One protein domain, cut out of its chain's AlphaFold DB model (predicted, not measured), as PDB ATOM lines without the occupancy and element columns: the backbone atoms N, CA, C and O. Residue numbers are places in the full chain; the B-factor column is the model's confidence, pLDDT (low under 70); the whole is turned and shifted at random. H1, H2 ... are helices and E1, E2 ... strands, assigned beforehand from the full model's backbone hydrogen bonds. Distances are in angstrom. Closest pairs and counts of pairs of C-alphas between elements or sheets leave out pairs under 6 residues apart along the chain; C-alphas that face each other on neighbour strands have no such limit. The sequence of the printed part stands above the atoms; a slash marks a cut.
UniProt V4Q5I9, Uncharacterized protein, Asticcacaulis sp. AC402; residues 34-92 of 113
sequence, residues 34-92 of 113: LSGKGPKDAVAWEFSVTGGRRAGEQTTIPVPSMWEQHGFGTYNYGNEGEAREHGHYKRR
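AT A GLANCE: This is residues 34 to 92 of the 113 residues of an uncharacterized protein of Asticcacaulis sp. AC402 (UniProt V4Q5I9). With little regular structure, the domain is a small, strongly twisted sheet of three strands that the short helix H1 only grazes, and a long loop, residues 71 to 86, that makes one end of the longest axis. The printed part has 59 residues, 20 of them in named elements, mostly strand, along the chain E1, E2, H1, E3. The antiparallel sheet runs E2, E1, E3. It is only just compact, close to loose, with a radius of gyration of the C-alphas of 12.0 A and spans of 34 by 23 by 14 A.

HOW THE PARTS SIT: E1, residues 43 to 49, and E2, residues 59 to 63, form a hairpin, antiparallel at 125 degrees, with N 47 and O 59 2.8 A apart, within hydrogen-bond range. H1, residues 67 to 70, only grazes the sheet; the closest C-alphas of E2 and H1, those of Ile 61 and Trp 67, are 7.5 A apart. H1 is too short for an O i to N i+4 pair; its one O i to N i+3 pair is within range. E3, residues 87 to 90, is antiparallel to E1 at 139 degrees, with N 88 and O 48 2.8 A apart, within hydrogen-bond range. E2, H1 and E3 make a split strand-helix-strand unit, two strands of one sheet joined through a helix, with E1 between them in the sheet, and its crossover is right-handed.

IN THESE COORDINATES: E1 begins at C-alpha 43 (56.918, 19.898, -38.429) and is 17.9 A long; E2 is 12.8 A, H1 5.0 A and E3 10.1 A, ending at C-alpha 90 (52.270, 16.466, -48.287).

THE WHOLE: The C-alphas farthest apart, those of Asn 79 and Arg 92, are 37.9 A apart. The link H1 to E3 is long. The printed part has no cut, and no printed residue has a pLDDT under 70.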
ATOM      1  N   LEU A  34      57.989  11.953 -38.805       96.19
ATOM      2  CA  LEU A  34      57.865  12.895 -39.927       96.19
ATOM      3  C   LEU A  34      57.077  14.169 -39.559       96.19
ATOM      4  O   LEU A  34      57.145  15.166 -40.275       96.19
ATOM      5  N   SER A  35      56.347  14.134 -38.445       94.56
ATOM      6  CA  SER A  35      55.481  15.195 -37.915       94.56
ATOM      7  C   SER A  35      55.994  15.782 -36.592       94.56
ATOM      8  O   SER A  35      55.270  16.475 -35.907       94.56
ATOM      9  N   GLY A  36      57.177  15.417 -36.106       93.00
ATOM     10  CA  GLY A  36      57.470  15.627 -34.680       93.00
ATOM     11  C   GLY A  36      56.568  14.780 -33.768       93.00
ATOM     12  O   GLY A  36      55.831  13.902 -34.233       93.00
ATOM     13  N   LYS A  37      56.676  14.988 -32.456       92.81
ATOM     14  CA  LYS A  37      56.053  14.153 -31.415       92.81
ATOM     15  C   LYS A  37      54.792  14.777 -30.816       92.81
ATOM     16  O   LYS A  37      54.015  14.062 -30.186       92.81
ATOM     17  N   GLY A  38      54.580  16.075 -30.997       91.12
ATOM     18  CA  GLY A  38      53.426  16.809 -30.501       91.12
ATOM     19  C   GLY A  38      53.439  18.277 -30.938       91.12
ATOM     20  O   GLY A  38      54.228  18.666 -31.796       91.12
ATOM     21  N   PRO A  39      52.592  19.127 -30.332       89.31
ATOM     22  CA  PRO A  39      52.470  20.530 -30.736       89.31
ATOM     23  C   PRO A  39      53.761  21.350 -30.581       89.31
ATOM     24  O   PRO A  39      53.966  22.318 -31.303       89.31
ATOM     25  N   LYS A  40      54.637  20.974 -29.636       93.56
ATOM     26  CA  LYS A  40      55.876  21.713 -29.331       93.56
ATOM     27  C   LYS A  40      56.983  21.516 -30.367       93.56
ATOM     28  O   LYS A  40      57.844  22.377 -30.492       93.56
ATOM     29  N   ASP A  41      56.991  20.381 -31.055       95.19
ATOM     30  CA  ASP A  41      58.012  19.994 -32.033       95.19
ATOM     31  C   ASP A  41      57.394  19.661 -33.398       95.19
ATOM     32  O   ASP A  41      57.981  18.926 -34.191       95.19
ATOM     33  N   ALA A  42      56.203  20.206 -33.660       96.44
ATOM     34  CA  ALA A  42      55.462  19.994 -34.890       96.44
ATOM     35  C   ALA A  42      56.268  20.448 -36.115       96.44
ATOM     36  O   ALA A  42      56.940  21.482 -36.114       96.44
ATOM     37  N   VAL A  43      56.171  19.670 -37.188       97.94
ATOM     38  CA  VAL A  43      56.918  19.898 -38.429       97.94
ATOM     39  C   VAL A  43      55.979  20.458 -39.490       97.94
ATOM     40  O   VAL A  43      54.871  19.957 -39.664       97.94
ATOM     41  N   ALA A  44      56.426  21.470 -40.235       98.12
ATOM     42  CA  ALA A  44      55.651  22.060 -41.324       98.12
ATOM     43  C   ALA A  44      55.512  21.097 -42.518       98.12
ATOM     44  O   ALA A  44      56.504  20.566 -43.028       98.12
ATOM     45  N   TRP A  45      54.276  20.866 -42.960       98.56
ATOM     46  CA  TRP A  45      53.925  20.073 -44.143       98.56
ATOM     47  C   TRP A  45      53.202  20.960 -45.162       98.56
ATOM     48  O   TRP A  45      52.497  21.880 -44.759       98.56
ATOM     49  N   GLU A  46      53.357  20.682 -46.463       98.75
ATOM     50  CA  GLU A  46      52.534  21.293 -47.522       98.75
ATOM     51  C   GLU A  46      51.062  20.908 -47.265       98.75
ATOM     52  O   GLU A  46      50.773  19.738 -46.988       98.75
ATOM     53  N   PHE A  47      50.152  21.881 -47.322       98.69
ATOM     54  CA  PHE A  47      48.752  21.712 -46.944       98.69
ATOM     55  C   PHE A  47      47.791  22.549 -47.793       98.69
ATOM     56  O   PHE A  47      48.095  23.686 -48.153       98.69
ATOM     57  N   SER A  48      46.607  21.988 -48.046       98.62
ATOM     58  CA  SER A  48      45.432  22.694 -48.570       98.62
ATOM     59  C   SER A  48      44.144  22.007 -48.104       98.62
ATOM     60  O   SER A  48      44.145  20.787 -47.942       98.62
ATOM     61  N   VAL A  49      43.043  22.747 -47.951       98.50
ATOM     62  CA  VAL A  49      41.715  22.200 -47.604       98.50
ATOM     63  C   VAL A  49      40.703  22.465 -48.720       98.50
ATOM     64  O   VAL A  49      40.786  23.486 -49.402       98.50
ATOM     65  N   THR A  50      39.751  21.556 -48.939       98.25
ATOM     66  CA  THR A  50      38.777  21.669 -50.043       98.25
ATOM     67  C   THR A  50      37.598  22.605 -49.768       98.25
ATOM     68  O   THR A  50      36.879  22.944 -50.702       98.25
ATOM     69  N   GLY A  51      37.358  23.000 -48.517       96.81
ATOM     70  CA  GLY A  51      36.197  23.803 -48.126       96.81
ATOM     71  C   GLY A  51      36.442  24.616 -46.857       96.81
ATOM     72  O   GLY A  51      37.520  24.546 -46.269       96.81
ATOM     73  N   GLY A  52      35.454  25.430 -46.486       96.06
ATOM     74  CA  GLY A  52      35.524  26.302 -45.318       96.06
ATOM     75  C   GLY A  52      36.517  27.451 -45.479       96.06
ATOM     76  O   GLY A  52      36.788  27.937 -46.583       96.06
ATOM     77  N   ARG A  53      37.059  27.928 -44.358       97.44
ATOM     78  CA  ARG A  53      38.014  29.042 -44.355       97.44
ATOM     79  C   ARG A  53      39.282  28.643 -45.110       97.44
ATOM     80  O   ARG A  53      39.835  27.569 -44.881       97.44
ATOM     81  N   ARG A  54      39.759  29.547 -45.972       97.69
ATOM     82  CA  ARG A  54      41.000  29.391 -46.759       97.69
ATOM     83  C   ARG A  54      41.006  28.150 -47.670       97.69
ATOM     84  O   ARG A  54      42.059  27.581 -47.952       97.69
ATOM     85  N   ALA A  55      39.828  27.730 -48.135       98.00
ATOM     86  CA  ALA A  55      39.690  26.646 -49.101       98.00
ATOM     87  C   ALA A  55      40.484  26.920 -50.389       98.00
ATOM     88  O   ALA A  55      40.487  28.035 -50.906       98.00
ATOM     89  N   GLY A  56      41.153  25.890 -50.907       97.44
ATOM     90  CA  GLY A  56      41.973  25.961 -52.120       97.44
ATOM     91  C   GLY A  56      43.341  26.628 -51.942       97.44
ATOM     92  O   GLY A  56      44.168  26.550 -52.850       97.44
ATOM     93  N   GLU A  57      43.618  27.241 -50.787       98.25
ATOM     94  CA  GLU A  57      44.921  27.841 -50.521       98.25
ATOM     95  C   GLU A  57      46.008  26.761 -50.416       98.25
ATOM     96  O   GLU A  57      45.864  25.783 -49.683       98.25
ATOM     97  N   GLN A  58      47.111  26.959 -51.139       98.19
ATOM     98  CA  GLN A  58      48.310  26.128 -51.055       98.19
ATOM     99  C   GLN A  58      49.297  26.776 -50.089       98.19
ATOM    100  O   GLN A  58      49.845  27.842 -50.369       98.19
ATOM    101  N   THR A  59      49.516  26.147 -48.941       98.44
ATOM    102  CA  THR A  59      50.321  26.720 -47.858       98.44
ATOM    103  C   THR A  59      51.007  25.620 -47.054       98.44
ATOM    104  O   THR A  59      51.151  24.491 -47.525       98.44
ATOM    105  N   THR A  60      51.478  25.935 -45.850       98.31
ATOM    106  CA  THR A  60      52.001  24.941 -44.915       98.31
ATOM    107  C   THR A  60      51.250  24.959 -43.598       98.31
ATOM    108  O   THR A  60      50.858  26.023 -43.122       98.31
ATOM    109  N   ILE A  61      51.128  23.794 -42.970       98.38
ATOM    110  CA  ILE A  61      50.560  23.642 -41.629       98.38
ATOM    111  C   ILE A  61      51.522  22.837 -40.742       98.38
ATOM    112  O   ILE A  61      52.165  21.908 -41.246       98.38
ATOM    113  N   PRO A  62      51.670  23.158 -39.442       97.81
ATOM    114  CA  PRO A  62      52.365  22.266 -38.522       97.81
ATOM    115  C   PRO A  62      51.594  20.950 -38.407       97.81
ATOM    116  O   PRO A  62      50.379  20.947 -38.263       97.81
ATOM    117  N   VAL A  63      52.279  19.819 -38.456       96.69
ATOM    118  CA  VAL A  63      51.720  18.498 -38.142       96.69
ATOM    119  C   VAL A  63      52.502  17.989 -36.936       96.69
ATOM    120  O   VAL A  63      53.713  18.161 -36.987       96.69
ATOM    121  N   PRO A  64      51.876  17.395 -35.896       95.62
ATOM    122  CA  PRO A  64      50.431  17.210 -35.746       95.62
ATOM    123  C   PRO A  64      49.704  18.523 -35.407       95.62
ATOM    124  O   PRO A  64      50.219  19.345 -34.654       95.62
ATOM    125  N   SER A  65      48.490  18.699 -35.931       94.12
ATOM    126  CA  SER A  65      47.602  19.821 -35.595       94.12
ATOM    127  C   SER A  65      46.145  19.530 -35.965       94.12
ATOM    128  O   SER A  65      45.864  18.575 -36.688       94.12
ATOM    129  N   MET A  66      45.238  20.381 -35.475       94.88
ATOM    130  CA  MET A  66      43.867  20.512 -35.979       94.88
ATOM    131  C   MET A  66      43.804  21.753 -36.866       94.88
ATOM    132  O   MET A  66      44.125  22.848 -36.394       94.88
ATOM    133  N   TRP A  67      43.418  21.618 -38.136       96.81
ATOM    134  CA  TRP A  67      43.518  22.722 -39.098       96.81
ATOM    135  C   TRP A  67      42.609  23.902 -38.754       96.81
ATOM    136  O   TRP A  67      42.925  25.053 -39.065       96.81
ATOM    137  N   GLU A  68      41.522  23.650 -38.032       95.81
ATOM    138  CA  GLU A  68      40.578  24.662 -37.593       95.81
ATOM    139  C   GLU A  68      41.213  25.637 -36.597       95.81
ATOM    140  O   GLU A  68      40.923  26.836 -36.637       95.81
ATOM    141  N   GLN A  69      42.150  25.161 -35.769       95.69
ATOM    142  CA  GLN A  69      42.933  26.009 -34.861       95.69
ATOM    143  C   GLN A  69      43.976  26.862 -35.600       95.69
ATOM    144  O   GLN A  69      44.504  27.820 -35.044       95.69
ATOM    145  N   HIS A  70      44.236  26.555 -36.873       96.69
ATOM    146  CA  HIS A  70      45.136  27.302 -37.752       96.69
ATOM    147  C   HIS A  70      44.387  28.158 -38.788       96.69
ATOM    148  O   HIS A  70      44.993  28.676 -39.727       96.69
ATOM    149  N   GLY A  71      43.074  28.344 -38.610       97.00
ATOM    150  CA  GLY A  71      42.267  29.233 -39.447       97.00
ATOM    151  C   GLY A  71      41.796  28.623 -40.769       97.00
ATOM    152  O   GLY A  71      41.349  29.366 -41.639       97.00
ATOM    153  N   PHE A  72      41.878  27.300 -40.925       98.00
ATOM    154  CA  PHE A  72      41.379  26.579 -42.099       98.00
ATOM    155  C   PHE A  72      40.035  25.910 -41.816       98.00
ATOM    156  O   PHE A  72      39.673  25.725 -40.653       98.00
ATOM    157  N   GLY A  73      39.308  25.550 -42.870       96.75
ATOM    158  CA  GLY A  73      38.087  24.756 -42.777       96.75
ATOM    159  C   GLY A  73      36.996  25.402 -41.927       96.75
ATOM    160  O   GLY A  73      37.006  26.622 -41.694       96.75
ATOM    161  N   THR A  74      36.072  24.579 -41.453       95.62
ATOM    162  CA  THR A  74      34.959  25.005 -40.598       95.62
ATOM    163  C   THR A  74      35.144  24.498 -39.168       95.62
ATOM    164  O   THR A  74      35.266  23.301 -38.929       95.62
ATOM    165  N   TYR A  75      35.171  25.421 -38.200       92.50
ATOM    166  CA  TYR A  75      35.193  25.086 -36.774       92.50
ATOM    167  C   TYR A  75      33.750  24.900 -36.296       92.50
ATOM    168  O   TYR A  75      33.065  25.894 -36.072       92.50
ATOM    169  N   ASN A  76      33.306  23.652 -36.148       90.31
ATOM    170  CA  ASN A  76      31.953  23.341 -35.680       90.31
ATOM    171  C   ASN A  76      31.915  23.162 -34.158       90.31
ATOM    172  O   ASN A  76      32.805  22.539 -33.568       90.31
ATOM    173  N   TYR A  77      30.848  23.648 -33.524       87.50
ATOM    174  CA  TYR A  77      30.574  23.429 -32.106       87.50
ATOM    175  C   TYR A  77      29.115  23.015 -31.871       87.50
ATOM    176  O   TYR A  77      28.178  23.638 -32.356       87.50
ATOM    177  N   GLY A  78      28.895  21.965 -31.076       85.69
ATOM    178  CA  GLY A  78      27.547  21.472 -30.784       85.69
ATOM    179  C   GLY A  78      26.923  20.716 -31.962       85.69
ATOM    180  O   GLY A  78      27.562  19.846 -32.545       85.69
ATOM    181  N   ASN A  79      25.658  21.004 -32.282       82.56
ATOM    182  CA  ASN A  79      24.874  20.251 -33.272       82.56
ATOM    183  C   ASN A  79      24.913  20.875 -34.684       82.56
ATOM    184  O   ASN A  79      23.916  20.874 -35.400       82.56
ATOM    185  N   GLU A  80      26.052  21.441 -35.082       78.25
ATOM    186  CA  GLU A  80      26.215  22.181 -36.348       78.25
ATOM    187  C   GLU A  80      26.412  21.280 -37.587       78.25
ATOM    188  O   GLU A  80      26.759  21.753 -38.667       78.25
ATOM    189  N   GLY A  81      26.140  19.978 -37.467       81.62
ATOM    190  CA  GLY A  81      26.358  19.008 -38.540       81.62
ATOM    191  C   GLY A  81      27.842  18.784 -38.856       81.62
ATOM    192  O   GLY A  81      28.739  19.382 -38.261       81.62
ATOM    193  N   GLU A  82      28.119  17.873 -39.787       82.06
ATOM    194  CA  GLU A  82      29.485  17.564 -40.214       82.06
ATOM    195  C   GLU A  82      29.882  18.419 -41.422       82.06
ATOM    196  O   GLU A  82      29.206  18.416 -42.456       82.06
ATOM    197  N   ALA A  83      31.012  19.122 -41.316       87.62
ATOM    198  CA  ALA A  83      31.617  19.792 -42.457       87.62
ATOM    199  C   ALA A  83      32.167  18.747 -43.444       87.62
ATOM    200  O   ALA A  83      32.958  17.877 -43.081       87.62
ATOM    201  N   ARG A  84      31.757  18.827 -44.715       91.81
ATOM    202  CA  ARG A  84      32.219  17.919 -45.780       91.81
ATOM    203  C   ARG A  84      33.482  18.461 -46.445       91.81
ATOM    204  O   ARG A  84      33.469  18.857 -47.609       91.81
ATOM    205  N   GLU A  85      34.567  18.502 -45.682       95.88
ATOM    206  CA  GLU A  85      35.851  19.082 -46.081       95.88
ATOM    207  C   GLU A  85      36.968  18.036 -46.037       95.88
ATOM    208  O   GLU A  85      36.964  17.143 -45.193       95.88
ATOM    209  N   HIS A  86      37.944  18.147 -46.940       97.25
ATOM    210  CA  HIS A  86      39.103  17.259 -46.987       97.25
ATOM    211  C   HIS A  86      40.392  18.074 -46.894       97.25
ATOM    212  O   HIS A  86      40.589  19.032 -47.644       97.25
ATOM    213  N   GLY A  87      41.279  17.677 -45.983       97.19
ATOM    214  CA  GLY A  87      42.637  18.202 -45.880       97.19
ATOM    215  C   GLY A  87      43.612  17.374 -46.717       97.19
ATOM    216  O   GLY A  87      43.716  16.159 -46.550       97.19
ATOM    217  N   HIS A  88      44.359  18.029 -47.598       98.31
ATOM    218  CA  HIS A  88      45.443  17.424 -48.361       98.31
ATOM    219  C   HIS A  88      46.774  17.780 -47.713       98.31
ATOM    220  O   HIS A  88      47.097  18.955 -47.576       98.31
ATOM    221  N   TYR A  89      47.551  16.763 -47.350       98.12
ATOM    222  CA  TYR A  89      48.835  16.903 -46.669       98.12
ATOM    223  C   TYR A  89      49.952  16.304 -47.511       98.12
ATOM    224  O   TYR A  89      49.803  15.211 -48.065       98.12
ATOM    225  N   LYS A  90      51.105  16.971 -47.563       98.25
ATOM    226  CA  LYS A  90      52.270  16.466 -48.287       98.25
ATOM    227  C   LYS A  90      53.581  16.830 -47.601       98.25
ATOM    228  O   LYS A  90      53.838  17.969 -47.223       98.25
ATOM    229  N   ARG A  91      54.465  15.837 -47.497       97.38
ATOM    230  CA  ARG A  91      55.825  16.002 -46.984       97.38
ATOM    231  C   ARG A  91      56.789  15.115 -47.752       97.38
ATOM    232  O   ARG A  91      56.535  13.932 -47.959       97.38
ATOM    233  N   ARG A  92      57.917  15.696 -48.150       97.06
ATOM    234  CA  ARG A  92      59.056  14.970 -48.717       97.06
ATOM    235  C   ARG A  92      60.039  14.622 -47.606       97.06
ATOM    236  O   ARG A  92      60.344  15.472 -46.773       97.06
TER     237      ARG A  92